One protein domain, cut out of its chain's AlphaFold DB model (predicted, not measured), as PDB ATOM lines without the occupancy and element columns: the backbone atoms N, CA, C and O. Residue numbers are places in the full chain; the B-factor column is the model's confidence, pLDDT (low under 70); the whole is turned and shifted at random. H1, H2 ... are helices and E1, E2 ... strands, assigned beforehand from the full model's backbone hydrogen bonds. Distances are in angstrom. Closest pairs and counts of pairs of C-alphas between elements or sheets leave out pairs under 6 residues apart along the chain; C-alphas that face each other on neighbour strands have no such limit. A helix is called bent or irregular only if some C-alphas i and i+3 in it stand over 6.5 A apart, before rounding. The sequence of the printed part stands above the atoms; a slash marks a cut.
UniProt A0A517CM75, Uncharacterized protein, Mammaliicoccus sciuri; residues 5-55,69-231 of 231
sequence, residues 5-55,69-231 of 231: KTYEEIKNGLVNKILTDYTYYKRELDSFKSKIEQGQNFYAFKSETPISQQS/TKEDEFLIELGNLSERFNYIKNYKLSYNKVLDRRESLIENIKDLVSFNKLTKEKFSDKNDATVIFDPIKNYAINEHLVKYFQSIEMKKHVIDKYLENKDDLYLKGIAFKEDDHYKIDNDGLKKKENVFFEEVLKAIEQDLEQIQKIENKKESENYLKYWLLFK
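What this domain is: This is residues 5 to 55 and 69 to 231 of the 231 residues of an uncharacterized protein of Mammaliicoccus sciuri (UniProt A0A517CM75). This is a long rod of helices, with a small strand hairpin, E1 and E2, at one end of its length and the short helix H8 near the other. Its shaft is a loose, staggered up-and-down bundle of H1, H3, H5 and H7, each running against the one before it in the chain; H1 and H3 lie side by side, while H5 meets H3 with residues 149 to 153 alone. The printed part has 214 residues, with eight named helices and two named strands in the order H1 H2 H3 H4 H5 H6 E1 E2 H7 H8, and is mostly helix. It is loose, with a radius of gyration of the C-alphas of 23.6 A and spans of 80 by 31 by 24 A.

How they stand to each other: Look first at E1, residues 175 to 178, and E2, residues 181 to 184, an antiparallel hairpin; N 176 and O 183 are within hydrogen-bond range at 2.9 A, as are N 183 and O 176 at 2.8 A. Next find H2, residues 70 to 84, which has 8 pairs of C-alphas within 8 A of E2, the closest being those of Phe 74 and Lys 183, 6.7 A apart. Go on to the hub H5, residues 142 to 165, which touches H2 at Lys 156 and Ser 82, 5.6 A between closest C-alphas, at a shallow tilt of 34.9 degrees, only just short of steep. H5 also touches H6, residues 168 to 171, where the closest C-alphas, of Val 158 and Tyr 170, are 5.4 A apart. H7, residues 186 to 215, touches H5 with residues 193 to 203 alone, the closest C-alphas being Phe 196 and Tyr 148, 6.0 A. H1, residues 5 to 45, touches H3, residues 87 to 119, opposite ways at a shallow tilt of 21 degrees, closest at C-alphas 25 and 101, 5.0 A. H1 touches H7 with residues 26 to 44 alone, closest at C-alphas 44 and 194, 5.9 A; H1 and H5 are apart. H4, residues 129 to 137, is irregular, C-alphas 132 and 135 being 7.4 A apart; it forms a helical hairpin with H3 and touches H7, closest at C-alphas 135 and 210, 5.2 A. H8, residues 221 to 230, touches H1, closest at C-alphas 228 and 15, 6.5 A. Every O i to N i+4 pair is within hydrogen-bond range in H2, H3, H7 and H8, against 36 of 37 in H1, 18 of 20 in H5 and 1 of 5 in H4, which has 5 of 6 O i to N i+3 pairs within range; H6 is too short for an i+4 pair.

Where its parts are: Find C-alpha 5 at (65.434, 10.819, 54.215); from there H1 runs 58.8 A to C-alpha 45 at (12.068, 13.087, 29.639). H3 is 48.9 A long, H7 43.0 A, H5 34.5 A and H2 21.0 A. H8 ends at C-alpha 230, at (52.512, 2.855, 56.086).

The domain as a whole: The two C-alphas farthest apart, of Lys 5 and Asp 179, are 81.9 A apart. Residues 56 to 68 are not printed, and C-alphas 55 and 69 stand 20.5 A apart across this cut. Of the links printed whole none is long; H3 to H4 is short and the others are tight. Mean pLDDT of the printed part is 84.2, and 22 residues are under 70, among them 138 to 144 and 217 to 222.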
ATOM      1  N   LYS A   5      66.138   9.529  54.344       64.06
ATOM      2  CA  LYS A   5      65.434  10.819  54.215       64.06
ATOM      3  C   LYS A   5      64.960  11.097  52.784       64.06
ATOM      4  O   LYS A   5      63.826  11.512  52.586       64.06
ATOM      5  N   THR A   6      65.787  10.796  51.782       81.44
ATOM      6  CA  THR A   6      65.442  11.020  50.368       81.44
ATOM      7  C   THR A   6      64.323  10.084  49.898       81.44
ATOM      8  O   THR A   6      63.465  10.484  49.118       81.44
ATOM      9  N   TYR A   7      64.283   8.845  50.393       85.50
ATOM     10  CA  TYR A   7      63.225   7.891  50.043       85.50
ATOM     11  C   TYR A   7      61.876   8.247  50.675       85.50
ATOM     12  O   TYR A   7      60.844   8.139  50.012       85.50
ATOM     13  N   GLU A   8      61.864   8.723  51.918       84.81
ATOM     14  CA  GLU A   8      60.638   9.202  52.564       84.81
ATOM     15  C   GLU A   8      60.049  10.426  51.848       84.81
ATOM     16  O   GLU A   8      58.836  10.494  51.640       84.81
ATOM     17  N   GLU A   9      60.890  11.367  51.416       89.75
ATOM     18  CA  GLU A   9      60.467  12.538  50.637       89.75
ATOM     19  C   GLU A   9      59.862  12.138  49.284       89.75
ATOM     20  O   GLU A   9      58.762  12.586  48.943       89.75
ATOM     21  N   ILE A  10      60.521  11.237  48.542       89.81
ATOM     22  CA  ILE A  10      60.013  10.729  47.257       89.81
ATOM     23  C   ILE A  10      58.670  10.013  47.452       89.81
ATOM     24  O   ILE A  10      57.713  10.293  46.724       89.81
ATOM     25  N   LYS A  11      58.563   9.138  48.461       91.12
ATOM     26  CA  LYS A  11      57.320   8.409  48.755       91.12
ATOM     27  C   LYS A  11      56.175   9.360  49.095       91.12
ATOM     28  O   LYS A  11      55.077   9.203  48.567       91.12
ATOM     29  N   ASN A  12      56.426  10.362  49.938       92.50
ATOM     30  CA  ASN A  12      55.435  11.388  50.265       92.50
ATOM     31  C   ASN A  12      54.984  12.162  49.020       92.50
ATOM     32  O   ASN A  12      53.789  12.412  48.858       92.50
ATOM     33  N   GLY A  13      55.916  12.500  48.124       93.12
ATOM     34  CA  GLY A  13      55.610  13.132  46.841       93.12
ATOM     35  C   GLY A  13      54.663  12.291  45.982       93.12
ATOM     36  O   GLY A  13      53.645  12.802  45.517       93.12
ATOM     37  N   LEU A  14      54.953  10.996  45.825       93.88
ATOM     38  CA  LEU A  14      54.107  10.059  45.072       93.88
ATOM     39  C   LEU A  14      52.718   9.901  45.702       93.88
ATOM     40  O   LEU A  14      51.713   9.991  45.002       93.88
ATOM     41  N   VAL A  15      52.640   9.741  47.027       93.75
ATOM     42  CA  VAL A  15      51.351   9.640  47.730       93.75
ATOM     43  C   VAL A  15      50.517  10.909  47.549       93.75
ATOM     44  O   VAL A  15      49.335  10.809  47.240       93.75
ATOM     45  N   ASN A  16      51.107  12.101  47.669       94.19
ATOM     46  CA  ASN A  16      50.369  13.351  47.460       94.19
ATOM     47  C   ASN A  16      49.840  13.485  46.020       94.19
ATOM     48  O   ASN A  16      48.723  13.974  45.833       94.19
ATOM     49  N   LYS A  17      50.596  13.027  45.009       94.31
ATOM     50  CA  LYS A  17      50.115  12.974  43.616       94.31
ATOM     51  C   LYS A  17      48.912  12.044  43.466       94.31
ATOM     52  O   LYS A  17      47.901  12.465  42.914       94.31
ATOM     53  N   ILE A  18      48.980  10.834  44.032       93.88
ATOM     54  CA  ILE A  18      47.861   9.874  44.028       93.88
ATOM     55  C   ILE A  18      46.612  10.485  44.671       93.88
ATOM     56  O   ILE A  18      45.532  10.398  44.097       93.88
ATOM     57  N   LEU A  19      46.742  11.118  45.842       92.31
ATOM     58  CA  LEU A  19      45.607  11.746  46.530       92.31
ATOM     59  C   LEU A  19      45.000  12.884  45.700       92.31
ATOM     60  O   LEU A  19      43.781  12.990  45.594       92.31
ATOM     61  N   THR A  20      45.848  13.701  45.072       93.38
ATOM     62  CA  THR A  20      45.409  14.807  44.210       93.38
ATOM     63  C   THR A  20      44.635  14.292  42.999       93.38
ATOM     64  O   THR A  20      43.528  14.762  42.725       93.38
ATOM     65  N   ASP A  21      45.180  13.298  42.297       92.94
ATOM     66  CA  ASP A  21      44.528  12.716  41.124       92.94
ATOM     67  C   ASP A  21      43.258  11.955  41.480       92.94
ATOM     68  O   ASP A  21      42.279  12.045  40.745       92.94
ATOM     69  N   TYR A  22      43.230  11.273  42.625       92.12
ATOM     70  CA  TYR A  22      42.024  10.631  43.138       92.12
ATOM     71  C   TYR A  22      40.902  11.652  43.374       92.12
ATOM     72  O   TYR A  22      39.783  11.470  42.887       92.12
ATOM     73  N   THR A  23      41.210  12.766  44.044       91.75
ATOM     74  CA  THR A  23      40.249  13.851  44.289       91.75
ATOM     75  C   THR A  23      39.766  14.488  42.986       91.75
ATOM     76  O   THR A  23      38.569  14.745  42.826       91.75
ATOM     77  N   TYR A  24      40.660  14.720  42.020       93.62
ATOM     78  CA  TYR A  24      40.259  15.249  40.717       93.62
ATOM     79  C   TYR A  24      39.430  14.260  39.909       93.62
ATOM     80  O   TYR A  24      38.417  14.670  39.352       93.62
ATOM     81  N   TYR A  25      39.801  12.983  39.878       92.50
ATOM     82  CA  TYR A  25      39.027  11.942  39.209       92.50
ATOM     83  C   TYR A  25      37.586  11.903  39.730       92.50
ATOM     84  O   TYR A  25      36.652  12.029  38.938       92.50
ATOM     85  N   LYS A  26      37.404  11.850  41.057       92.06
ATOM     86  CA  LYS A  26      36.080  11.889  41.693       92.06
ATOM     87  C   LYS A  26      35.285  13.132  41.285       92.06
ATOM     88  O   LYS A  26      34.150  13.023  40.835       92.06
ATOM     89  N   ARG A  27      35.902  14.314  41.373       93.62
ATOM     90  CA  ARG A  27      35.244  15.584  41.033       93.62
ATOM     91  C   ARG A  27      34.820  15.660  39.564       93.62
ATOM     92  O   ARG A  27      33.730  16.149  39.271       93.62
ATOM     93  N   GLU A  28      35.676  15.231  38.635       94.31
ATOM     94  CA  GLU A  28      35.327  15.223  37.210       94.31
ATOM     95  C   GLU A  28      34.213  14.204  36.924       94.31
ATOM     96  O   GLU A  28      33.319  14.505  36.132       94.31
ATOM     97  N   LEU A  29      34.215  13.047  37.600       92.00
ATOM     98  CA  LEU A  29      33.166  12.032  37.478       92.00
ATOM     99  C   LEU A  29      31.809  12.544  37.984       92.00
ATOM    100  O   LEU A  29      30.816  12.439  37.264       92.00
ATOM    101  N   ASP A  30      31.769  13.183  39.156       93.31
ATOM    102  CA  ASP A  30      30.552  13.807  39.700       93.31
ATOM    103  C   ASP A  30      30.031  14.919  38.776       93.31
ATOM    104  O   ASP A  30      28.842  14.978  38.450       93.31
ATOM    105  N   SER A  31      30.928  15.781  38.280       94.25
ATOM    106  CA  SER A  31      30.566  16.834  37.324       94.25
ATOM    107  C   SER A  31      30.003  16.259  36.024       94.25
ATOM    108  O   SER A  31      29.046  16.802  35.460       94.25
ATOM    109  N   PHE A  32      30.589  15.166  35.535       93.50
ATOM    110  CA  PHE A  32      30.111  14.477  34.348       93.50
ATOM    111  C   PHE A  32      28.730  13.855  34.584       93.50
ATOM    112  O   PHE A  32      27.835  14.086  33.768       93.50
ATOM    113  N   LYS A  33      28.510  13.195  35.731       93.88
ATOM    114  CA  LYS A  33      27.198  12.670  36.134       93.88
ATOM    115  C   LYS A  33      26.119  13.742  36.080       93.88
ATOM    116  O   LYS A  33      25.137  13.585  35.358       93.88
ATOM    117  N   SER A  34      26.337  14.867  36.763       93.81
ATOM    118  CA  SER A  34      25.352  15.953  36.808       93.81
ATOM    119  C   SER A  34      25.019  16.498  35.417       93.81
ATOM    120  O   SER A  34      23.865  16.820  35.142       93.81
ATOM    121  N   LYS A  35      26.000  16.582  34.506       92.56
ATOM    122  CA  LYS A  35      25.760  17.013  33.117       92.56
ATOM    123  C   LYS A  35      24.896  16.027  32.337       92.56
ATOM    124  O   LYS A  35      24.052  16.464  31.554       92.56
ATOM    125  N   ILE A  36      25.118  14.726  32.523       91.94
ATOM    126  CA  ILE A  36      24.349  13.671  31.856       91.94
ATOM    127  C   ILE A  36      22.925  13.615  32.412       91.94
ATOM    128  O   ILE A  36      21.988  13.608  31.620       91.94
ATOM    129  N   GLU A  37      22.739  13.684  33.732       92.00
ATOM    130  CA  GLU A  37      21.411  13.739  34.368       92.00
ATOM    131  C   GLU A  37      20.616  14.975  33.909       92.00
ATOM    132  O   GLU A  37      19.434  14.881  33.569       92.00
ATOM    133  N   GLN A  38      21.254  16.150  33.844       88.19
ATOM    134  CA  GLN A  38      20.630  17.360  33.293       88.19
ATOM    135  C   GLN A  38      20.257  17.181  31.817       88.19
ATOM    136  O   GLN A  38      19.162  17.565  31.407       88.19
ATOM    137  N   GLY A  39      21.150  16.567  31.036       86.56
ATOM    138  CA  GLY A  39      20.925  16.231  29.634       86.56
ATOM    139  C   GLY A  39      19.730  15.312  29.431       86.56
ATOM    140  O   GLY A  39      18.833  15.646  28.667       86.56
ATOM    141  N   GLN A  40      19.678  14.194  30.148       88.56
ATOM    142  CA  GLN A  40      18.588  13.227  30.062       88.56
ATOM    143  C   GLN A  40      17.247  13.876  30.423       88.56
ATOM    144  O   GLN A  40      16.262  13.735  29.702       88.56
ATOM    145  N   ASN A  41      17.211  14.674  31.490       83.75
ATOM    146  CA  ASN A  41      16.001  15.400  31.863       83.75
ATOM    147  C   ASN A  41      15.542  16.373  30.775       83.75
ATOM    148  O   ASN A  41      14.345  16.482  30.521       83.75
ATOM    149  N   PHE A  42      16.474  17.080  30.141       81.00
ATOM    150  CA  PHE A  42      16.156  18.060  29.109       81.00
ATOM    151  C   PHE A  42      15.748  17.405  27.780       81.00
ATOM    152  O   PHE A  42      14.751  17.802  27.185       81.00
ATOM    153  N   TYR A  43      16.488  16.388  27.332       77.31
ATOM    154  CA  TYR A  43      16.357  15.801  25.999       77.31
ATOM    155  C   TYR A  43      15.435  14.567  25.957       77.31
ATOM    156  O   TYR A  43      14.650  14.440  25.018       77.31
ATOM    157  N   ALA A  44      15.477  13.687  26.964       71.38
ATOM    158  CA  ALA A  44      14.751  12.410  26.964       71.38
ATOM    159  C   ALA A  44      13.368  12.483  27.638       71.38
ATOM    160  O   ALA A  44      12.392  11.938  27.113       71.38
ATOM    161  N   PHE A  45      13.269  13.155  28.792       67.75
ATOM    162  CA  PHE A  45      12.068  13.087  29.639       67.75
ATOM    163  C   PHE A  45      11.095  14.266  29.506       67.75
ATOM    164  O   PHE A  45       9.905  14.078  29.742       67.75
ATOM    165  N   LYS A  46      11.548  15.469  29.127       59.56
ATOM    166  CA  LYS A  46      10.722  16.697  29.179       59.56
ATOM    167  C   LYS A  46      10.188  17.211  27.843       59.56
ATOM    168  O   LYS A  46       9.880  18.396  27.740       59.56
ATOM    169  N   SER A  47      10.043  16.366  26.825       63.38
ATOM    170  CA  SER A  47       9.536  16.858  25.543       63.38
ATOM    171  C   SER A  47       8.412  16.021  24.943       63.38
ATOM    172  O   SER A  47       8.592  14.853  24.591       63.38
ATOM    173  N   GLU A  48       7.260  16.681  24.811       71.25
ATOM    174  CA  GLU A  48       6.140  16.286  23.950       71.25
ATOM    175  C   GLU A  48       6.423  16.615  22.473       71.25
ATOM    176  O   GLU A  48       5.784  16.079  21.574       71.25
ATOM    177  N   THR A  49       7.408  17.479  22.211       76.50
ATOM    178  CA  THR A  49       7.813  17.905  20.873       76.50
ATOM    179  C   THR A  49       8.654  16.815  20.190       76.50
ATOM    180  O   THR A  49       9.526  16.227  20.838       76.50
ATOM    181  N   PRO A  50       8.466  16.552  18.881       81.00
ATOM    182  CA  PRO A  50       9.347  15.675  18.112       81.00
ATOM    183  C   PRO A  50      10.826  16.039  18.290       81.00
ATOM    184  O   PRO A  50      11.180  17.218  18.358       81.00
ATOM    185  N   ILE A  51      11.708  15.037  18.359       83.56
ATOM    186  CA  ILE A  51      13.151  15.251  18.556       83.56
ATOM    187  C   ILE A  51      13.742  16.147  17.457       83.56
ATOM    188  O   ILE A  51      14.615  16.971  17.735       83.56
ATOM    189  N   SER A  52      13.210  16.043  16.235       82.44
ATOM    190  CA  SER A  52      13.587  16.868  15.088       82.44
ATOM    191  C   SER A  52      13.183  18.334  15.194       82.44
ATOM    192  O   SER A  52      13.647  19.148  14.411       82.44
ATOM    193  N   GLN A  53      12.342  18.705  16.155       81.19
ATOM    194  CA  GLN A  53      11.853  20.075  16.330       81.19
ATOM    195  C   GLN A  53      12.390  20.733  17.613       81.19
ATOM    196  O   GLN A  53      12.149  21.909  17.872       81.19
ATOM    197  N   GLN A  54      13.163  19.998  18.418       76.44
ATOM    198  CA  GLN A  54      13.745  20.476  19.673       76.44
ATOM    199  C   GLN A  54      15.108  21.165  19.443       76.44
ATOM    200  O   GLN A  54      16.158  20.618  19.798       76.44
ATOM    201  N   SER A  55      15.103  22.360  18.847       70.56
ATOM    202  CA  SER A  55      16.316  23.175  18.675       70.56
ATOM    203  C   SER A  55      16.721  23.904  19.968       70.56
ATOM    204  O   SER A  55      15.924  24.110  20.886       70.56
ATOM    205  N   THR A  69       7.072  23.910   0.967       84.69
ATOM    206  CA  THR A  69       6.954  22.534   0.485       84.69
ATOM    207  C   THR A  69       7.275  21.532   1.600       84.69
ATOM    208  O   THR A  69       7.947  21.868   2.573       84.69
ATOM    209  N   LYS A  70       6.861  20.269   1.426       84.12
ATOM    210  CA  LYS A  70       7.256  19.162   2.320       84.12
ATOM    211  C   LYS A  70       8.775  18.921   2.346       84.12
ATOM    212  O   LYS A  70       9.295  18.434   3.343       84.12
ATOM    213  N   GLU A  71       9.489  19.252   1.264       84.19
ATOM    214  CA  GLU A  71      10.959  19.189   1.244       84.19
ATOM    215  C   GLU A  71      11.558  20.264   2.162       84.19
ATOM    216  O   GLU A  71      12.454  19.960   2.947       84.19
ATOM    217  N   ASP A  72      11.023  21.489   2.132       81.50
ATOM    218  CA  ASP A  72      11.469  22.573   3.016       81.50
ATOM    219  C   ASP A  72      11.244  22.217   4.492       81.50
ATOM    220  O   ASP A  72      12.131  22.421   5.321       81.50
ATOM    221  N   GLU A  73      10.077  21.647   4.819       84.31
ATOM    222  CA  GLU A  73       9.757  21.170   6.172       84.31
ATOM    223  C   GLU A  73      10.774  20.126   6.642       84.31
ATOM    224  O   GLU A  73      11.341  20.250   7.729       84.31
ATOM    225  N   PHE A  74      11.077  19.143   5.794       87.31
ATOM    226  CA  PHE A  74      12.056  18.105   6.100       87.31
ATOM    227  C   PHE A  74      13.468  18.668   6.322       87.31
ATOM    228  O   PHE A  74      14.153  18.269   7.267       87.31
ATOM    229  N   LEU A  75      13.909  19.618   5.493       86.38
ATOM    230  CA  LEU A  75      15.221  20.257   5.638       86.38
ATOM    231  C   LEU A  75      15.321  21.088   6.924       86.38
ATOM    232  O   LEU A  75      16.358  21.052   7.591       86.38
ATOM    233  N   ILE A  76      14.250  21.791   7.305       83.62
ATOM    234  CA  ILE A  76      14.176  22.524   8.579       83.62
ATOM    235  C   ILE A  76      14.285  21.552   9.758       83.62
ATOM    236  O   ILE A  76      15.073  21.775  10.681       83.62
ATOM    237  N   GLU A  77      13.535  20.451   9.724       87.25
ATOM    238  CA  GLU A  77      13.573  19.432  10.772       87.25
ATOM    239  C   GLU A  77      14.942  18.739  10.883       87.25
ATOM    240  O   GLU A  77      15.435  18.503  11.989       87.25
ATOM    241  N   LEU A  78      15.611  18.462   9.760       88.00
ATOM    242  CA  LEU A  78      16.984  17.947   9.767       88.00
ATOM    243  C   LEU A  78      17.979  18.966  10.332       88.00
ATOM    244  O   LEU A  78      18.862  18.594  11.108       88.00
ATOM    245  N   GLY A  79      17.832  20.242   9.976       86.69
ATOM    246  CA  GLY A  79      18.647  21.329  10.512       86.69
ATOM    247  C   GLY A  79      18.546  21.428  12.034       86.69
ATOM    248  O   GLY A  79      19.559  21.434  12.738       86.69
ATOM    249  N   ASN A  80      17.323  21.405  12.554       85.38
ATOM    250  CA  ASN A  80      17.047  21.380  13.990       85.38
ATOM    251  C   ASN A  80      17.634  20.132  14.674       85.38
ATOM    252  O   ASN A  80      18.228  20.236  15.750       85.38
ATOM    253  N   LEU A  81      17.523  18.958  14.043       87.25
ATOM    254  CA  LEU A  81      18.090  17.712  14.563       87.25
ATOM    255  C   LEU A  81      19.629  17.745  14.617       87.25
ATOM    256  O   LEU A  81      20.222  17.324  15.615       87.25
ATOM    257  N   SER A  82      20.288  18.282  13.583       87.75
ATOM    258  CA  SER A  82      21.742  18.514  13.587       87.75
ATOM    259  C   SER A  82      22.160  19.411  14.750       87.75
ATOM    260  O   SER A  82      23.142  19.121  15.450       87.75
ATOM    261  N   GLU A  83      21.413  20.494  14.973       84.62
ATOM    262  CA  GLU A  83      21.696  21.427  16.053       84.62
ATOM    263  C   GLU A  83      21.525  20.793  17.426       84.62
ATOM    264  O   GLU A  83      22.377  21.000  18.296       84.62
ATOM    265  N   ARG A  84      20.469  19.996  17.608       84.62
ATOM    266  CA  ARG A  84      20.226  19.246  18.838       84.62
ATOM    267  C   ARG A  84      21.427  18.374  19.178       84.62
ATOM    268  O   ARG A  84      21.970  18.495  20.272       84.62
ATOM    269  N   PHE A  85      21.909  17.555  18.243       87.88
ATOM    270  CA  PHE A  85      23.010  16.630  18.522       87.88
ATOM    271  C   PHE A  85      24.363  17.306  18.795       87.88
ATOM    272  O   PHE A  85      25.304  16.619  19.187       87.88
ATOM    273  N   ASN A  86      24.494  18.635  18.699       85.88
ATOM    274  CA  ASN A  86      25.718  19.339  19.107       85.88
ATOM    275  C   ASN A  86      26.114  19.090  20.571       85.88
ATOM    276  O   ASN A  86      27.300  19.198  20.901       85.88
ATOM    277  N   TYR A  87      25.163  18.748  21.452       83.94
ATOM    278  CA  TYR A  87      25.474  18.456  22.853       83.94
ATOM    279  C   TYR A  87      26.482  17.298  22.993       83.94
ATOM    280  O   TYR A  87      27.266  17.293  23.947       83.94
ATOM    281  N   ILE A  88      26.507  16.346  22.042       88.31
ATOM    282  CA  ILE A  88      27.306  15.116  22.148       88.31
ATOM    283  C   ILE A  88      28.799  15.422  22.278       88.31
ATOM    284  O   ILE A  88      29.500  14.802  23.078       88.31
ATOM    285  N   LYS A  89      29.266  16.460  21.572       86.69
ATOM    286  CA  LYS A  89      30.654  16.926  21.618       86.69
ATOM    287  C   LYS A  89      31.033  17.398  23.020       86.69
ATOM    288  O   LYS A  89      32.117  17.087  23.503       86.69
ATOM    289  N   ASN A  90      30.139  18.120  23.696       87.88
ATOM    290  CA  ASN A  90      30.392  18.636  25.043       87.88
ATOM    291  C   ASN A  90      30.438  17.513  26.087       87.88
ATOM    292  O   ASN A  90      31.249  17.566  27.016       87.88
ATOM    293  N   TYR A  91      29.594  16.491  25.931       91.12
ATOM    294  CA  TYR A  91      29.613  15.313  26.796       91.12
ATOM    295  C   TYR A  91      30.867  14.474  26.574       91.12
ATOM    296  O   TYR A  91      31.530  14.148  27.553       91.12
ATOM    297  N   LYS A  92      31.275  14.246  25.322       89.31
ATOM    298  CA  LYS A  92      32.536  13.565  25.002       89.31
ATOM    299  C   LYS A  92      33.752  14.296  25.570       89.31
ATOM    300  O   LYS A  92      34.599  13.679  26.199       89.31
ATOM    301  N   LEU A  93      33.811  15.623  25.434       90.31
ATOM    302  CA  LEU A  93      34.877  16.430  26.041       90.31
ATOM    303  C   LEU A  93      34.892  16.330  27.570       90.31
ATOM    304  O   LEU A  93      35.958  16.326  28.174       90.31
ATOM    305  N   SER A  94      33.718  16.278  28.202       91.12
ATOM    306  CA  SER A  94      33.623  16.121  29.658       91.12
ATOM    307  C   SER A  94      34.064  14.722  30.092       91.12
ATOM    308  O   SER A  94      34.784  14.598  31.073       91.12
ATOM    309  N   TYR A  95      33.697  13.696  29.329       89.81
ATOM    310  CA  TYR A  95      34.097  12.318  29.575       89.81
ATOM    311  C   TYR A  95      35.602  12.091  29.384       89.81
ATOM    312  O   TYR A  95      36.233  11.457  30.222       89.81
ATOM    313  N   ASN A  96      36.211  12.682  28.353       89.00
ATOM    314  CA  ASN A  96      37.660  12.600  28.151       89.00
ATOM    315  C   ASN A  96      38.436  13.134  29.364       89.00
ATOM    316  O   ASN A  96      39.417  12.531  29.764       89.00
ATOM    317  N   LYS A  97      37.950  14.191  30.028       91.44
ATOM    318  CA  LYS A  97      38.576  14.669  31.273       91.44
ATOM    319  C   LYS A  97      38.528  13.631  32.393       91.44
ATOM    320  O   LYS A  97      39.472  13.544  33.170       91.44
ATOM    321  N   VAL A  98      37.441  12.864  32.495       90.75
ATOM    322  CA  VAL A  98      37.331  11.760  33.462       90.75
ATOM    323  C   VAL A  98      38.373  10.686  33.145       90.75
ATOM    324  O   VAL A  98      39.066  10.233  34.056       90.75
ATOM    325  N   LEU A  99      38.526  10.332  31.863       88.12
ATOM    326  CA  LEU A  99      39.539   9.380  31.397       88.12
ATOM    327  C   LEU A  99      40.957   9.855  31.719       88.12
ATOM    328  O   LEU A  99      41.677   9.135  32.404       88.12
ATOM    329  N   ASP A 100      41.309  11.085  31.341       90.44
ATOM    330  CA  ASP A 100      42.638  11.657  31.582       90.44
ATOM    331  C   ASP A 100      43.005  11.613  33.079       90.44
ATOM    332  O   ASP A 100      44.124  11.268  33.463       90.44
ATOM    333  N   ARG A 101      42.046  11.931  33.963       90.94
ATOM    334  CA  ARG A 101      42.262  11.872  35.420       90.94
ATOM    335  C   ARG A 101      42.406  10.451  35.940       90.94
ATOM    336  O   ARG A 101      43.232  10.214  36.820       90.94
ATOM    337  N   ARG A 102      41.630   9.509  35.405       89.81
ATOM    338  CA  ARG A 102      41.735   8.092  35.763       89.81
ATOM    339  C   ARG A 102      43.084   7.513  35.343       89.81
ATOM    340  O   ARG A 102      43.700   6.793  36.127       89.81
ATOM    341  N   GLU A 103      43.547   7.829  34.139       89.94
ATOM    342  CA  GLU A 103      44.840   7.376  33.617       89.94
ATOM    343  C   GLU A 103      45.998   7.929  34.452       89.94
ATOM    344  O   GLU A 103      46.817   7.145  34.934       89.94
ATOM    345  N   SER A 104      45.988   9.232  34.748       92.38
ATOM    346  CA  SER A 104      46.975   9.879  35.630       92.38
ATOM    347  C   SER A 104      47.031   9.231  37.024       92.38
ATOM    348  O   SER A 104      48.111   8.935  37.544       92.38
ATOM    349  N   LEU A 105      45.870   8.918  37.615       92.31
ATOM    350  CA  LEU A 105      45.796   8.196  38.888       92.31
ATOM    351  C   LEU A 105      46.459   6.811  38.792       92.31
ATOM    352  O   LEU A 105      47.245   6.435  39.665       92.31
ATOM    353  N   ILE A 106      46.155   6.049  37.739       91.12
ATOM    354  CA  ILE A 106      46.712   4.708  37.518       91.12
ATOM    355  C   ILE A 106      48.234   4.766  37.327       91.12
ATOM    356  O   ILE A 106      48.939   3.905  37.861       91.12
ATOM    357  N   GLU A 107      48.750   5.755  36.601       92.69
ATOM    358  CA  GLU A 107      50.192   5.965  36.421       92.69
ATOM    359  C   GLU A 107      50.892   6.266  37.746       92.69
ATOM    360  O   GLU A 107      51.821   5.549  38.121       92.69
ATOM    361  N   ASN A 108      50.385   7.222  38.528       93.56
ATOM    362  CA  ASN A 108      50.961   7.547  39.835       93.56
ATOM    363  C   ASN A 108      50.934   6.351  40.808       93.56
ATOM    364  O   ASN A 108      51.847   6.173  41.619       93.56
ATOM    365  N   ILE A 109      49.917   5.487  40.712       92.31
ATOM    366  CA  ILE A 109      49.879   4.228  41.461       92.31
ATOM    367  C   ILE A 109      50.991   3.270  41.003       92.31
ATOM    368  O   ILE A 109      51.665   2.678  41.850       92.31
ATOM    369  N   LYS A 110      51.205   3.107  39.691       91.94
ATOM    370  CA  LYS A 110      52.287   2.261  39.149       91.94
ATOM    371  C   LYS A 110      53.666   2.760  39.584       91.94
ATOM    372  O   LYS A 110      54.525   1.939  39.924       91.94
ATOM    373  N   ASP A 111      53.856   4.075  39.640       93.12
ATOM    374  CA  ASP A 111      55.089   4.690  40.135       93.12
ATOM    375  C   ASP A 111      55.326   4.356  41.612       93.12
ATOM    376  O   ASP A 111      56.429   3.944  41.984       93.12
ATOM    377  N   LEU A 112      54.291   4.440  42.458       92.06
ATOM    378  CA  LEU A 112      54.399   4.070  43.874       92.06
ATOM    379  C   LEU A 112      54.702   2.577  44.071       92.06
ATOM    380  O   LEU A 112      55.530   2.231  44.915       92.06
ATOM    381  N   VAL A 113      54.084   1.691  43.283       90.38
ATOM    382  CA  VAL A 113      54.394   0.249  43.305       90.38
ATOM    383  C   VAL A 113      55.855   0.008  42.927       90.38
ATOM    384  O   VAL A 113      56.560  -0.730  43.615       90.38
ATOM    385  N   SER A 114      56.329   0.649  41.857       89.94
ATOM    386  CA  SER A 114      57.712   0.515  41.384       89.94
ATOM    387  C   SER A 114      58.707   1.028  42.424       89.94
ATOM    388  O   SER A 114      59.691   0.356  42.732       89.94
ATOM    389  N   PHE A 115      58.408   2.168  43.047       90.62
ATOM    390  CA  PHE A 115      59.193   2.706  44.150       90.62
ATOM    391  C   PHE A 115      59.241   1.746  45.348       90.62
ATOM    392  O   PHE A 115      60.321   1.464  45.872       90.62
ATOM    393  N   ASN A 116      58.098   1.190  45.766       88.19
ATOM    394  CA  ASN A 116      58.031   0.220  46.863       88.19
ATOM    395  C   ASN A 116      58.839  -1.055  46.554       88.19
ATOM    396  O   ASN A 116      59.495  -1.575  47.456       88.19
ATOM    397  N   LYS A 117      58.832  -1.540  45.303       87.50
ATOM    398  CA  LYS A 117      59.634  -2.697  44.856       87.50
ATOM    399  C   LYS A 117      61.136  -2.459  44.989       87.50
ATOM    400  O   LYS A 117      61.865  -3.379  45.343       87.50
ATOM    401  N   LEU A 118      61.589  -1.236  44.718       86.12
ATOM    402  CA  LEU A 118      63.004  -0.863  44.787       86.12
ATOM    403  C   LEU A 118      63.494  -0.600  46.216       86.12
ATOM    404  O   LEU A 118      64.686  -0.715  46.482       86.12
ATOM    405  N   THR A 119      62.597  -0.206  47.123       83.12
ATOM    406  CA  THR A 119      62.980   0.342  48.436       83.12
ATOM    407  C   THR A 119      62.598  -0.531  49.631       83.12
ATOM    408  O   THR A 119      63.224  -0.400  50.682       83.12
ATOM    409  N   LYS A 120      61.613  -1.434  49.512       80.69
ATOM    410  CA  LYS A 120      61.237  -2.368  50.589       80.69
ATOM    411  C   LYS A 120      62.045  -3.669  50.475       80.69
ATOM    412  O   LYS A 120      61.963  -4.358  49.467       80.69
ATOM    413  N   GLU A 121      62.727  -4.072  51.554       71.50
ATOM    414  CA  GLU A 121      63.502  -5.332  51.608       71.50
ATOM    415  C   GLU A 121      62.657  -6.599  51.360       71.50
ATOM    416  O   GLU A 121      63.168  -7.599  50.862       71.50
ATOM    417  N   LYS A 122      61.361  -6.578  51.706       73.44
ATOM    418  CA  LYS A 122      60.410  -7.684  51.489       73.44
ATOM    419  C   LYS A 122      59.126  -7.173  50.844       73.44
ATOM    420  O   LYS A 122      58.103  -7.011  51.509       73.44
ATOM    421  N   PHE A 123      59.190  -6.884  49.549       77.19
ATOM    422  CA  PHE A 123      58.017  -6.508  48.765       77.19
ATOM    423  C   PHE A 123      57.172  -7.740  48.382       77.19
ATOM    424  O   PHE A 123      57.705  -8.773  47.987       77.19
ATOM    425  N   SER A 124      55.846  -7.621  48.472       74.50
ATOM    426  CA  SER A 124      54.878  -8.615  47.991       74.50
ATOM    427  C   SER A 124      53.712  -7.884  47.337       74.50
ATOM    428  O   SER A 124      53.072  -7.070  48.000       74.50
ATOM    429  N   ASP A 125      53.397  -8.210  46.077       72.56
ATOM    430  CA  ASP A 125      52.269  -7.592  45.360       72.56
ATOM    431  C   ASP A 125      50.931  -7.820  46.100       72.56
ATOM    432  O   ASP A 125      50.045  -6.974  46.046       72.56
ATOM    433  N   LYS A 126      50.793  -8.920  46.863       69.62
ATOM    434  CA  LYS A 126      49.576  -9.229  47.643       69.62
ATOM    435  C   LYS A 126      49.337  -8.288  48.828       69.62
ATOM    436  O   LYS A 126      48.204  -8.179  49.284       69.62
ATOM    437  N   ASN A 127      50.391  -7.650  49.334       69.44
ATOM    438  CA  ASN A 127      50.336  -6.777  50.507       69.44
ATOM    439  C   ASN A 127      50.621  -5.313  50.147       69.44
ATOM    440  O   ASN A 127      50.839  -4.502  51.041       69.44
ATOM    441  N   ASP A 128      50.674  -4.968  48.860       81.88
ATOM    442  CA  ASP A 128      50.927  -3.593  48.454       81.88
ATOM    443  C   ASP A 128      49.703  -2.713  48.757       81.88
ATOM    444  O   ASP A 128      48.573  -3.020  48.377       81.88
ATOM    445  N   ALA A 129      49.922  -1.593  49.449       82.44
ATOM    446  CA  ALA A 129      48.849  -0.686  49.844       82.44
ATOM    447  C   ALA A 129      48.021  -0.168  48.655       82.44
ATOM    448  O   ALA A 129      46.842   0.150  48.828       82.44
ATOM    449  N   THR A 130      48.581  -0.123  47.442       84.88
ATOM    450  CA  THR A 130      47.870   0.333  46.243       84.88
ATOM    451  C   THR A 130      46.840  -0.664  45.710       84.88
ATOM    452  O   THR A 130      46.062  -0.294  44.827       84.88
ATOM    453  N   VAL A 131      46.768  -1.882  46.263       85.88
ATOM    454  CA  VAL A 131      45.675  -2.851  46.025       85.88
ATOM    455  C   VAL A 131      44.313  -2.248  46.384       85.88
ATOM    456  O   VAL A 131      43.282  -2.634  45.835       85.88
ATOM    457  N   ILE A 132      44.278  -1.233  47.258       85.12
ATOM    458  CA  ILE A 132      43.045  -0.490  47.542       85.12
ATOM    459  C   ILE A 132      42.419   0.113  46.273       85.12
ATOM    460  O   ILE A 132      41.199   0.183  46.199       85.12
ATOM    461  N   PHE A 133      43.225   0.456  45.261       87.81
ATOM    462  CA  PHE A 133      42.782   1.036  43.989       87.81
ATOM    463  C   PHE A 133      42.466   0.012  42.893       87.81
ATOM    464  O   PHE A 133      42.103   0.403  41.783       87.81
ATOM    465  N   ASP A 134      42.568  -1.288  43.164       85.25
ATOM    466  CA  ASP A 134      42.218  -2.328  42.190       85.25
ATOM    467  C   ASP A 134      40.798  -2.197  41.598       85.25
ATOM    468  O   ASP A 134      40.655  -2.446  40.396       85.25
ATOM    469  N   PRO A 135      39.772  -1.729  42.348       81.81
ATOM    470  CA  PRO A 135      38.468  -1.396  41.774       81.81
ATOM    471  C   PRO A 135      38.538  -0.423  40.584       81.81
ATOM    472  O   PRO A 135      37.780  -0.573  39.632       81.81
ATOM    473  N   ILE A 136      39.473   0.534  40.591       81.06
ATOM    474  CA  ILE A 136      39.644   1.531  39.520       81.06
ATOM    475  C   ILE A 136      40.555   1.008  38.397       81.06
ATOM    476  O   ILE A 136      40.387   1.388  37.238       81.06
ATOM    477  N   LYS A 137      41.519   0.126  38.688       74.12
ATOM    478  CA  LYS A 137      42.479  -0.371  37.682       74.12
ATOM    479  C   LYS A 137      41.860  -1.336  36.667       74.12
ATOM    480  O   LYS A 137      42.265  -1.329  35.510       74.12
ATOM    481  N   ASN A 138      40.896  -2.155  37.087       63.72
ATOM    482  CA  ASN A 138      40.497  -3.358  36.342       63.72
ATOM    483  C   ASN A 138      39.198  -3.225  35.528       63.72
ATOM    484  O   ASN A 138      38.757  -4.201  34.926       63.72
ATOM    485  N   TYR A 139      38.548  -2.057  35.523       62.38
ATOM    486  CA  TYR A 139      37.176  -1.943  35.018       62.38
ATOM    487  C   TYR A 139      37.086  -1.316  33.615       62.38
ATOM    488  O   TYR A 139      37.311  -0.117  33.441       62.38
ATOM    489  N   ALA A 140      36.750  -2.138  32.614       57.09
ATOM    490  CA  ALA A 140      36.765  -1.822  31.177       57.09
ATOM    491  C   ALA A 140      35.441  -1.254  30.616       57.09
ATOM    492  O   ALA A 140      35.211  -1.261  29.408       57.09
ATOM    493  N   ILE A 141      34.546  -0.738  31.462       55.75
ATOM    494  CA  ILE A 141      33.231  -0.235  31.008       55.75
ATOM    495  C   ILE A 141      33.344   1.028  30.135       55.75
ATOM    496  O   ILE A 141      32.470   1.325  29.319       55.75
ATOM    497  N   ASN A 142      34.503   1.679  30.181       61.94
ATOM    498  CA  ASN A 142      34.838   2.829  29.353       61.94
ATOM    499  C   ASN A 142      34.991   2.516  27.853       61.94
ATOM    500  O   ASN A 142      34.766   3.399  27.024       61.94
ATOM    501  N   GLU A 143      35.274   1.268  27.464       63.91
ATOM    502  CA  GLU A 143      35.367   0.912  26.038       63.91
ATOM    503  C   GLU A 143      34.006   0.959  25.329       63.91
ATOM    504  O   GLU A 143      33.915   1.280  24.140       63.91
ATOM    505  N   HIS A 144      32.923   0.663  26.053       67.06
ATOM    506  CA  HIS A 144      31.573   0.664  25.494       67.06
ATOM    507  C   HIS A 144      30.990   2.077  25.394       67.06
ATOM    508  O   HIS A 144      30.287   2.375  24.427       67.06
ATOM    509  N   LEU A 145      31.355   2.980  26.311       77.25
ATOM    510  CA  LEU A 145      30.936   4.383  26.266       77.25
ATOM    511  C   LEU A 145      31.389   5.091  24.995       77.25
ATOM    512  O   LEU A 145      30.594   5.786  24.362       77.25
ATOM    513  N   VAL A 146      32.629   4.851  24.564       79.19
ATOM    514  CA  VAL A 146      33.151   5.406  23.308       79.19
ATOM    515  C   VAL A 146      32.266   5.015  22.119       79.19
ATOM    516  O   VAL A 146      31.972   5.867  21.279       79.19
ATOM    517  N   LYS A 147      31.766   3.773  22.074       81.50
ATOM    518  CA  LYS A 147      30.862   3.303  21.009       81.50
ATOM    519  C   LYS A 147      29.517   4.034  21.034       81.50
ATOM    520  O   LYS A 147      28.994   4.381  19.975       81.50
ATOM    521  N   TYR A 148      28.970   4.308  22.218       83.44
ATOM    522  CA  TYR A 148      27.723   5.066  22.353       83.44
ATOM    523  C   TYR A 148      27.887   6.525  21.902       83.44
ATOM    524  O   TYR A 148      27.043   7.026  21.155       83.44
ATOM    525  N   PHE A 149      29.002   7.177  22.252       87.25
ATOM    526  CA  PHE A 149      29.346   8.505  21.724       87.25
ATOM    527  C   PHE A 149      29.481   8.495  20.198       87.25
ATOM    528  O   PHE A 149      28.841   9.303  19.523       87.25
ATOM    529  N   GLN A 150      30.246   7.547  19.650       86.00
ATOM    530  CA  GLN A 150      30.451   7.401  18.205       86.00
ATOM    531  C   GLN A 150      29.137   7.177  17.447       86.00
ATOM    532  O   GLN A 150      28.955   7.723  16.363       86.00
ATOM    533  N   SER A 151      28.204   6.409  18.014       84.44
ATOM    534  CA  SER A 151      26.896   6.146  17.403       84.44
ATOM    535  C   SER A 151      26.083   7.430  17.191       84.44
ATOM    536  O   SER A 151      25.535   7.647  16.108       84.44
ATOM    537  N   ILE A 152      26.034   8.313  18.194       86.12
ATOM    538  CA  ILE A 152      25.320   9.597  18.094       86.12
ATOM    539  C   ILE A 152      26.097  10.599  17.224       86.12
ATOM    540  O   ILE A 152      25.494  11.284  16.397       86.12
ATOM    541  N   GLU A 153      27.429  10.643  17.331       88.94
ATOM    542  CA  GLU A 153      28.280  11.468  16.461       88.94
ATOM    543  C   GLU A 153      28.107  11.107  14.980       88.94
ATOM    544  O   GLU A 153      27.976  12.000  14.144       88.94
ATOM    545  N   MET A 154      28.040   9.812  14.657       87.88
ATOM    546  CA  MET A 154      27.822   9.344  13.290       87.88
ATOM    547  C   MET A 154      26.472   9.818  12.753       87.88
ATOM    548  O   MET A 154      26.395  10.267  11.615       87.88
ATOM    549  N   LYS A 155      25.411   9.796  13.569       87.25
ATOM    550  CA  LYS A 155      24.099  10.325  13.161       87.25
ATOM    551  C   LYS A 155      24.160  11.800  12.824       87.25
ATOM    552  O   LYS A 155      23.663  12.197  11.778       87.25
ATOM    553  N   LYS A 156      24.798  12.595  13.682       89.50
ATOM    554  CA  LYS A 156      24.999  14.016  13.411       89.50
ATOM    555  C   LYS A 156      25.787  14.231  12.119       89.50
ATOM    556  O   LYS A 156      25.356  15.009  11.279       89.50
ATOM    557  N   HIS A 157      26.905  13.529  11.955       88.69
ATOM    558  CA  HIS A 157      27.748  13.646  10.765       88.69
ATOM    559  C   HIS A 157      26.966  13.362   9.482       88.69
ATOM    560  O   HIS A 157      27.073  14.086   8.500       88.69
ATOM    561  N   VAL A 158      26.155  12.314   9.519       88.00
ATOM    562  CA  VAL A 158      25.307  11.887   8.414       88.00
ATOM    563  C   VAL A 158      24.226  12.936   8.090       88.00
ATOM    564  O   VAL A 158      24.025  13.244   6.918       88.00
ATOM    565  N   ILE A 159      23.597  13.555   9.098       88.44
ATOM    566  CA  ILE A 159      22.656  14.678   8.899       88.44
ATOM    567  C   ILE A 159      23.366  15.873   8.264       88.44
ATOM    568  O   ILE A 159      22.878  16.421   7.280       88.44
ATOM    569  N   ASP A 160      24.527  16.257   8.799       88.06
ATOM    570  CA  ASP A 160      25.310  17.385   8.288       88.06
ATOM    571  C   ASP A 160      25.698  17.158   6.820       88.06
ATOM    572  O   ASP A 160      25.552  18.051   5.989       88.06
ATOM    573  N   LYS A 161      26.113  15.933   6.471       86.50
ATOM    574  CA  LYS A 161      26.456  15.561   5.092       86.50
ATOM    575  C   LYS A 161      25.268  15.614   4.146       86.50
ATOM    576  O   LYS A 161      25.437  16.049   3.007       86.50
ATOM    577  N   TYR A 162      24.087  15.206   4.602       87.25
ATOM    578  CA  TYR A 162      22.869  15.347   3.813       87.25
ATOM    579  C   TYR A 162      22.520  16.824   3.585       87.25
ATOM    580  O   TYR A 162      22.231  17.213   2.457       87.25
ATOM    581  N   LEU A 163      22.604  17.663   4.622       85.00
ATOM    582  CA  LEU A 163      22.343  19.104   4.504       85.00
ATOM    583  C   LEU A 163      23.337  19.808   3.559       85.00
ATOM    584  O   LEU A 163      22.956  20.763   2.888       85.00
ATOM    585  N   GLU A 164      24.584  19.332   3.483       85.56
ATOM    586  CA  GLU A 164      25.613  19.853   2.570       85.56
ATOM    587  C   GLU A 164      25.425  19.386   1.115       85.56
ATOM    588  O   GLU A 164      25.551  20.194   0.196       85.56
ATOM    589  N   ASN A 165      25.158  18.091   0.896       82.50
ATOM    590  CA  ASN A 165      25.308  17.453  -0.422       82.50
ATOM    591  C   ASN A 165      24.016  16.852  -1.003       82.50
ATOM    592  O   ASN A 165      24.039  16.388  -2.140       82.50
ATOM    593  N   LYS A 166      22.909  16.837  -0.246       77.56
ATOM    594  CA  LYS A 166      21.613  16.240  -0.624       77.56
ATOM    595  C   LYS A 166      21.692  14.783  -1.126       77.56
ATOM    596  O   LYS A 166      20.941  14.394  -2.013       77.56
ATOM    597  N   ASP A 167      22.608  13.978  -0.586       73.50
ATOM    598  CA  ASP A 167      22.753  12.566  -0.970       73.50
ATOM    599  C   ASP A 167      21.919  11.644  -0.058       73.50
ATOM    600  O   ASP A 167      22.195  11.479   1.133       73.50
ATOM    601  N   ASP A 168      20.896  11.019  -0.640       66.50
ATOM    602  CA  ASP A 168      19.914  10.155   0.027       66.50
ATOM    603  C   ASP A 168      20.517   8.931   0.738       66.50
ATOM    604  O   ASP A 168      19.911   8.411   1.686       66.50
ATOM    605  N   LEU A 169      21.725   8.481   0.358       65.19
ATOM    606  CA  LEU A 169      22.436   7.388   1.046       65.19
ATOM    607  C   LEU A 169      22.624   7.672   2.547       65.19
ATOM    608  O   LEU A 169      22.717   6.739   3.353       65.19
ATOM    609  N   TYR A 170      22.626   8.949   2.932       67.81
ATOM    610  CA  TYR A 170      22.797   9.403   4.304       67.81
ATOM    611  C   TYR A 170      21.502   9.357   5.144       67.81
ATOM    612  O   TYR A 170      21.562   9.450   6.361       67.81
ATOM    613  N   LEU A 171      20.307   9.117   4.604       77.00
ATOM    614  CA  LEU A 171      19.087   9.163   5.440       77.00
ATOM    615  C   LEU A 171      18.781   7.869   6.217       77.00
ATOM    616  O   LEU A 171      17.897   7.841   7.083       77.00
ATOM    617  N   LYS A 172      19.541   6.791   5.977       78.44
ATOM    618  CA  LYS A 172      19.295   5.473   6.582       78.44
ATOM    619  C   LYS A 172      19.397   5.505   8.114       78.44
ATOM    620  O   LYS A 172      20.454   5.741   8.696       78.44
ATOM    621  N   GLY A 173      18.293   5.171   8.786       78.44
ATOM    622  CA  GLY A 173      18.219   5.111  10.253       78.44
ATOM    623  C   GLY A 173      18.082   6.474  10.944       78.44
ATOM    624  O   GLY A 173      18.328   6.549  12.162       78.44
ATOM    625  N   ILE A 174      17.721   7.498  10.158       88.31
ATOM    626  CA  ILE A 174      17.357   8.866  10.557       88.31
ATOM    627  C   ILE A 174      15.966   9.216  10.019       88.31
ATOM    628  O   ILE A 174      15.142   9.735  10.766       88.31
ATOM    629  N   ALA A 175      15.692   8.894   8.756       90.31
ATOM    630  CA  ALA A 175      14.415   9.139   8.100       90.31
ATOM    631  C   ALA A 175      13.963   7.921   7.277       90.31
ATOM    632  O   ALA A 175      14.750   7.017   6.981       90.31
ATOM    633  N   PHE A 176      12.683   7.900   6.922       89.56
ATOM    634  CA  PHE A 176      12.067   6.939   6.009       89.56
ATOM    635  C   PHE A 176      11.233   7.680   4.962       89.56
ATOM    636  O   PHE A 176      10.916   8.856   5.137       89.56
ATOM    637  N   LYS A 177      10.909   7.002   3.860       88.38
ATOM    638  CA  LYS A 177      10.109   7.566   2.770       88.38
ATOM    639  C   LYS A 177       8.636   7.168   2.947       88.38
ATOM    640  O   LYS A 177       8.346   5.982   3.083       88.38
ATOM    641  N   GLU A 178       7.738   8.147   2.958       86.62
ATOM    642  CA  GLU A 178       6.277   8.016   3.081       86.62
ATOM    643  C   GLU A 178       5.627   8.918   2.016       86.62
ATOM    644  O   GLU A 178       5.940  10.106   1.945       86.62
ATOM    645  N   ASP A 179       4.779   8.353   1.150       82.50
ATOM    646  CA  ASP A 179       4.088   9.065   0.056       82.50
ATOM    647  C   ASP A 179       5.000   9.969  -0.796       82.50
ATOM    648  O   ASP A 179       4.720  11.142  -1.013       82.50
ATOM    649  N   ASP A 180       6.129   9.425  -1.250       82.56
ATOM    650  CA  ASP A 180       7.164  10.131  -2.016       82.56
ATOM    651  C   ASP A 180       7.951  11.243  -1.299       82.56
ATOM    652  O   ASP A 180       8.843  11.846  -1.898       82.56
ATOM    653  N   HIS A 181       7.748  11.423   0.007       84.25
ATOM    654  CA  HIS A 181       8.474  12.397   0.826       84.25
ATOM    655  C   HIS A 181       9.268  11.732   1.954       84.25
ATOM    656  O   HIS A 181       8.902  10.669   2.453       84.25
ATOM    657  N   TYR A 182      10.364  12.360   2.376       88.62
ATOM    658  CA  TYR A 182      11.105  11.909   3.551       88.62
ATOM    659  C   TYR A 182      10.471  12.423   4.842       88.62
ATOM    660  O   TYR A 182      10.027  13.565   4.928       88.62
ATOM    661  N   LYS A 183      10.479  11.569   5.865       90.06
ATOM    662  CA  LYS A 183       9.996  11.865   7.212       90.06
ATOM    663  C   LYS A 183      10.964  11.325   8.251       90.06
ATOM    664  O   LYS A 183      11.464  10.207   8.123       90.06
ATOM    665  N   ILE A 184      11.240  12.116   9.282       91.06
ATOM    666  CA  ILE A 184      12.189  11.740  10.333       91.06
ATOM    667  C   ILE A 184      11.581  10.674  11.255       91.06
ATOM    668  O   ILE A 184      10.468  10.822  11.764       91.06
ATOM    669  N   ASP A 185      12.358   9.620  11.521       92.25
ATOM    670  CA  ASP A 185      12.059   8.565  12.497       92.25
ATOM    671  C   ASP A 185      12.292   9.082  13.926       92.25
ATOM    672  O   ASP A 185      13.266   8.740  14.605       92.25
ATOM    673  N   ASN A 186      11.405   9.972  14.373       90.25
ATOM    674  CA  ASN A 186      11.495  10.607  15.684       90.25
ATOM    675  C   ASN A 186      11.491   9.574  16.824       90.25
ATOM    676  O   ASN A 186      12.291   9.684  17.755       90.25
ATOM    677  N   ASP A 187      10.650   8.543  16.728       89.50
ATOM    678  CA  ASP A 187      10.534   7.497  17.747       89.50
ATOM    679  C   ASP A 187      11.800   6.645  17.839       89.50
ATOM    680  O   ASP A 187      12.310   6.383  18.936       89.50
ATOM    681  N   GLY A 188      12.347   6.219  16.699       90.19
ATOM    682  CA  GLY A 188      13.585   5.453  16.657       90.19
ATOM    683  C   GLY A 188      14.793   6.264  17.122       90.19
ATOM    684  O   GLY A 188      15.696   5.705  17.750       90.19
ATOM    685  N   LEU A 189      14.826   7.572  16.861       89.81
ATOM    686  CA  LEU A 189      15.863   8.468  17.373       89.81
ATOM    687  C   LEU A 189      15.735   8.690  18.883       89.81
ATOM    688  O   LEU A 189      16.736   8.548  19.586       89.81
ATOM    689  N   LYS A 190      14.522   8.929  19.397       88.88
ATOM    690  CA  LYS A 190      14.256   9.069  20.837       88.88
ATOM    691  C   LYS A 190      14.668   7.817  21.612       88.88
ATOM    692  O   LYS A 190      15.361   7.919  22.617       88.88
ATOM    693  N   LYS A 191      14.334   6.623  21.107       89.38
ATOM    694  CA  LYS A 191      14.781   5.350  21.705       89.38
ATOM    695  C   LYS A 191      16.306   5.256  21.788       89.38
ATOM    696  O   LYS A 191      16.834   4.866  22.822       89.38
ATOM    697  N   LYS A 192      17.020   5.626  20.722       88.06
ATOM    698  CA  LYS A 192      18.494   5.581  20.694       88.06
ATOM    699  C   LYS A 192      19.124   6.606  21.642       88.06
ATOM    700  O   LYS A 192      20.126   6.293  22.274       88.06
ATOM    701  N   GLU A 193      18.548   7.801  21.744       87.88
ATOM    702  CA  GLU A 193      19.008   8.846  22.664       87.88
ATOM    703  C   GLU A 193      18.782   8.442  24.131       87.88
ATOM    704  O   GLU A 193      19.682   8.598  24.954       87.88
ATOM    705  N   ASN A 194      17.641   7.817  24.445       88.94
ATOM    706  CA  ASN A 194      17.373   7.247  25.769       88.94
ATOM    707  C   ASN A 194      18.394   6.168  26.134       88.94
ATOM    708  O   ASN A 194      19.004   6.254  27.196       88.94
ATOM    709  N   VAL A 195      18.634   5.211  25.229       89.50
ATOM    710  CA  VAL A 195      19.646   4.161  25.427       89.50
ATOM    711  C   VAL A 195      21.029   4.772  25.652       89.50
ATOM    712  O   VAL A 195      21.753   4.324  26.533       89.50
ATOM    713  N   PHE A 196      21.394   5.823  24.907       90.62
ATOM    714  CA  PHE A 196      22.641   6.552  25.145       90.62
ATOM    715  C   PHE A 196      22.714   7.094  26.581       90.62
ATOM    716  O   PHE A 196      23.702   6.848  27.265       90.62
ATOM    717  N   PHE A 197      21.687   7.805  27.057       90.88
ATOM    718  CA  PHE A 197      21.697   8.370  28.410       90.88
ATOM    719  C   PHE A 197      21.708   7.295  29.504       90.88
ATOM    720  O   PHE A 197      22.468   7.423  30.462       90.88
ATOM    721  N   GLU A 198      20.909   6.239  29.356       90.12
ATOM    722  CA  GLU A 198      20.831   5.126  30.311       90.12
ATOM    723  C   GLU A 198      22.170   4.395  30.441       90.12
ATOM    724  O   GLU A 198      22.673   4.204  31.547       90.12
ATOM    725  N   GLU A 199      22.787   4.038  29.317       88.81
ATOM    726  CA  GLU A 199      24.061   3.319  29.315       88.81
ATOM    727  C   GLU A 199      25.214   4.196  29.821       88.81
ATOM    728  O   GLU A 199      26.098   3.708  30.529       88.81
ATOM    729  N   VAL A 200      25.186   5.504  29.527       89.31
ATOM    730  CA  VAL A 200      26.157   6.458  30.077       89.31
ATOM    731  C   VAL A 200      26.010   6.589  31.591       89.31
ATOM    732  O   VAL A 200      27.015   6.514  32.298       89.31
ATOM    733  N   LEU A 201      24.790   6.742  32.112       90.12
ATOM    734  CA  LEU A 201      24.558   6.831  33.557       90.12
ATOM    735  C   LEU A 201      24.965   5.554  34.280       90.12
ATOM    736  O   LEU A 201      25.677   5.631  35.276       90.12
ATOM    737  N   LYS A 202      24.599   4.391  33.739       88.38
ATOM    738  CA  LYS A 202      24.969   3.090  34.300       88.38
ATOM    739  C   LYS A 202      26.483   2.935  34.439       88.38
ATOM    740  O   LYS A 202      26.963   2.474  35.469       88.38
ATOM    741  N   ALA A 203      27.245   3.352  33.430       85.31
ATOM    742  CA  ALA A 203      28.700   3.311  33.497       85.31
ATOM    743  C   ALA A 203      29.268   4.258  34.570       85.31
ATOM    744  O   ALA A 203      30.160   3.871  35.325       85.31
ATOM    745  N   ILE A 204      28.725   5.475  34.673       88.31
ATOM    746  CA  ILE A 204      29.112   6.451  35.703       88.31
ATOM    747  C   ILE A 204      28.808   5.914  37.107       88.31
ATOM    748  O   ILE A 204      29.641   6.026  38.004       88.31
ATOM    749  N   GLU A 205      27.629   5.323  37.306       88.25
ATOM    750  CA  GLU A 205      27.222   4.722  38.579       88.25
ATOM    751  C   GLU A 205      28.178   3.611  38.999       88.25
ATOM    752  O   GLU A 205      28.610   3.573  40.147       88.25
ATOM    753  N   GLN A 206      28.597   2.765  38.061       85.38
ATOM    754  CA  GLN A 206      29.553   1.704  38.353       85.38
ATOM    755  C   GLN A 206      30.941   2.235  38.731       85.38
ATOM    756  O   GLN A 206      31.583   1.656  39.614       85.38
ATOM    757  N   ASP A 207      31.412   3.318  38.104       85.75
ATOM    758  CA  ASP A 207      32.662   3.984  38.494       85.75
ATOM    759  C   ASP A 207      32.543   4.599  39.900       85.75
ATOM    760  O   ASP A 207      33.452   4.450  40.725       85.75
ATOM    761  N   LEU A 208      31.401   5.218  40.221       87.94
ATOM    762  CA  LEU A 208      31.114   5.737  41.560       87.94
ATOM    763  C   LEU A 208      31.036   4.626  42.610       87.94
ATOM    764  O   LEU A 208      31.554   4.799  43.711       87.94
ATOM    765  N   GLU A 209      30.471   3.464  42.285       87.81
ATOM    766  CA  GLU A 209      30.496   2.291  43.163       87.81
ATOM    767  C   GLU A 209      31.930   1.823  43.448       87.81
ATOM    768  O   GLU A 209      32.237   1.419  44.573       87.81
ATOM    769  N   GLN A 210      32.842   1.886  42.468       85.31
ATOM    770  CA  GLN A 210      34.253   1.551  42.711       85.31
ATOM    771  C   GLN A 210      34.923   2.561  43.647       85.31
ATOM    772  O   GLN A 210      35.677   2.155  44.534       85.31
ATOM    773  N   ILE A 211      34.622   3.855  43.492       87.19
ATOM    774  CA  ILE A 211      35.067   4.908  44.419       87.19
ATOM    775  C   ILE A 211      34.510   4.639  45.820       87.19
ATOM    776  O   ILE A 211      35.265   4.611  46.790       87.19
ATOM    777  N   GLN A 212      33.219   4.330  45.943       85.69
ATOM    778  CA  GLN A 212      32.606   3.996  47.229       85.69
ATOM    779  C   GLN A 212      33.247   2.768  47.880       85.69
ATOM    780  O   GLN A 212      33.428   2.755  49.091       85.69
ATOM    781  N   LYS A 213      33.662   1.745  47.121       84.06
ATOM    782  CA  LYS A 213      34.412   0.600  47.681       84.06
ATOM    783  C   LYS A 213      35.763   1.002  48.277       84.06
ATOM    784  O   LYS A 213      36.235   0.326  49.193       84.06
ATOM    785  N   ILE A 214      36.391   2.060  47.765       83.62
ATOM    786  CA  ILE A 214      37.625   2.631  48.320       83.62
ATOM    787  C   ILE A 214      37.301   3.422  49.592       83.62
ATOM    788  O   ILE A 214      37.956   3.224  50.613       83.62
ATOM    789  N   GLU A 215      36.260   4.256  49.565       82.56
ATOM    790  CA  GLU A 215      35.877   5.131  50.687       82.56
ATOM    791  C   GLU A 215      35.269   4.357  51.868       82.56
ATOM    792  O   GLU A 215      35.619   4.600  53.023       82.56
ATOM    793  N   ASN A 216      34.454   3.335  51.599       74.38
ATOM    794  CA  ASN A 216      33.861   2.456  52.613       74.38
ATOM    795  C   ASN A 216      34.911   1.604  53.350       74.38
ATOM    796  O   ASN A 216      34.604   1.006  54.381       74.38
ATOM    797  N   LYS A 217      36.159   1.544  52.856       66.25
ATOM    798  CA  LYS A 217      37.267   0.881  53.559       66.25
ATOM    799  C   LYS A 217      37.868   1.703  54.708       66.25
ATOM    800  O   LYS A 217      38.656   1.103  55.438       66.25
ATOM    801  N   LYS A 218      37.488   2.980  54.907       58.56
ATOM    802  CA  LYS A 218      37.437   3.748  56.183       58.56
ATOM    803  C   LYS A 218      37.490   5.266  55.961       58.56
ATOM    804  O   LYS A 218      38.071   5.764  55.003       58.56
ATOM    805  N   GLU A 219      36.916   5.965  56.941       50.44
ATOM    806  CA  GLU A 219      36.659   7.403  57.032       50.44
ATOM    807  C   GLU A 219      37.930   8.282  57.006       50.44
ATOM    808  O   GLU A 219      38.880   8.067  57.761       50.44
ATOM    809  N   SER A 220      37.876   9.348  56.201       53.50
ATOM    810  CA  SER A 220      38.835  10.458  56.038       53.50
ATOM    811  C   SER A 220      39.964  10.285  55.010       53.50
ATOM    812  O   SER A 220      40.633   9.262  54.911       53.50
ATOM    813  N   GLU A 221      40.240  11.372  54.287       59.16
ATOM    814  CA  GLU A 221      41.384  11.561  53.379       59.16
ATOM    815  C   GLU A 221      42.736  11.230  54.059       59.16
ATOM    816  O   GLU A 221      43.663  10.704  53.438       59.16
ATOM    817  N   ASN A 222      42.806  11.427  55.383       68.88
ATOM    818  CA  ASN A 222      43.950  11.063  56.220       68.88
ATOM    819  C   ASN A 222      44.182   9.547  56.288       68.88
ATOM    820  O   ASN A 222      45.334   9.120  56.402       68.88
ATOM    821  N   TYR A 223      43.130   8.730  56.185       78.94
ATOM    822  CA  TYR A 223      43.251   7.276  56.169       78.94
ATOM    823  C   TYR A 223      43.903   6.777  54.880       78.94
ATOM    824  O   TYR A 223      44.819   5.963  54.956       78.94
ATOM    825  N   LEU A 224      43.500   7.289  53.712       83.81
ATOM    826  CA  LEU A 224      44.091   6.882  52.433       83.81
ATOM    827  C   LEU A 224      45.571   7.277  52.363       83.81
ATOM    828  O   LEU A 224      46.417   6.463  51.990       83.81
ATOM    829  N   LYS A 225      45.906   8.491  52.819       85.94
ATOM    830  CA  LYS A 225      47.298   8.933  52.958       85.94
ATOM    831  C   LYS A 225      48.098   8.012  53.880       85.94
ATOM    832  O   LYS A 225      49.172   7.545  53.503       85.94
ATOM    833  N   TYR A 226      47.573   7.731  55.073       84.06
ATOM    834  CA  TYR A 226      48.198   6.826  56.035       84.06
ATOM    835  C   TYR A 226      48.390   5.420  55.447       84.06
ATOM    836  O   TYR A 226      49.469   4.841  55.551       84.06
ATOM    837  N   TRP A 227      47.366   4.887  54.785       86.00
ATOM    838  CA  TRP A 227      47.390   3.567  54.172       86.00
ATOM    839  C   TRP A 227      48.520   3.451  53.148       86.00
ATOM    840  O   TRP A 227      49.342   2.545  53.241       86.00
ATOM    841  N   LEU A 228      48.632   4.415  52.231       86.56
ATOM    842  CA  LEU A 228      49.659   4.406  51.184       86.56
ATOM    843  C   LEU A 228      51.082   4.620  51.726       86.56
ATOM    844  O   LEU A 228      52.054   4.099  51.170       86.56
ATOM    845  N   LEU A 229      51.228   5.377  52.815       85.88
ATOM    846  CA  LEU A 229      52.529   5.619  53.437       85.88
ATOM    847  C   LEU A 229      53.012   4.447  54.294       85.88
ATOM    848  O   LEU A 229      54.217   4.186  54.311       85.88
ATOM    849  N   PHE A 230      52.117   3.737  54.980       80.25
ATOM    850  CA  PHE A 230      52.512   2.855  56.086       80.25
ATOM    851  C   PHE A 230      52.050   1.401  55.975       80.25
ATOM    852  O   PHE A 230      52.552   0.570  56.735       80.25
ATOM    853  N   LYS A 231      51.122   1.071  55.075       77.00
ATOM    854  CA  LYS A 231      50.754  -0.321  54.785       77.00
ATOM    855  C   LYS A 231      51.542  -0.854  53.581       77.00
ATOM    856  O   LYS A 231      51.776  -2.075  53.571       77.00
TER     857      LYS A 231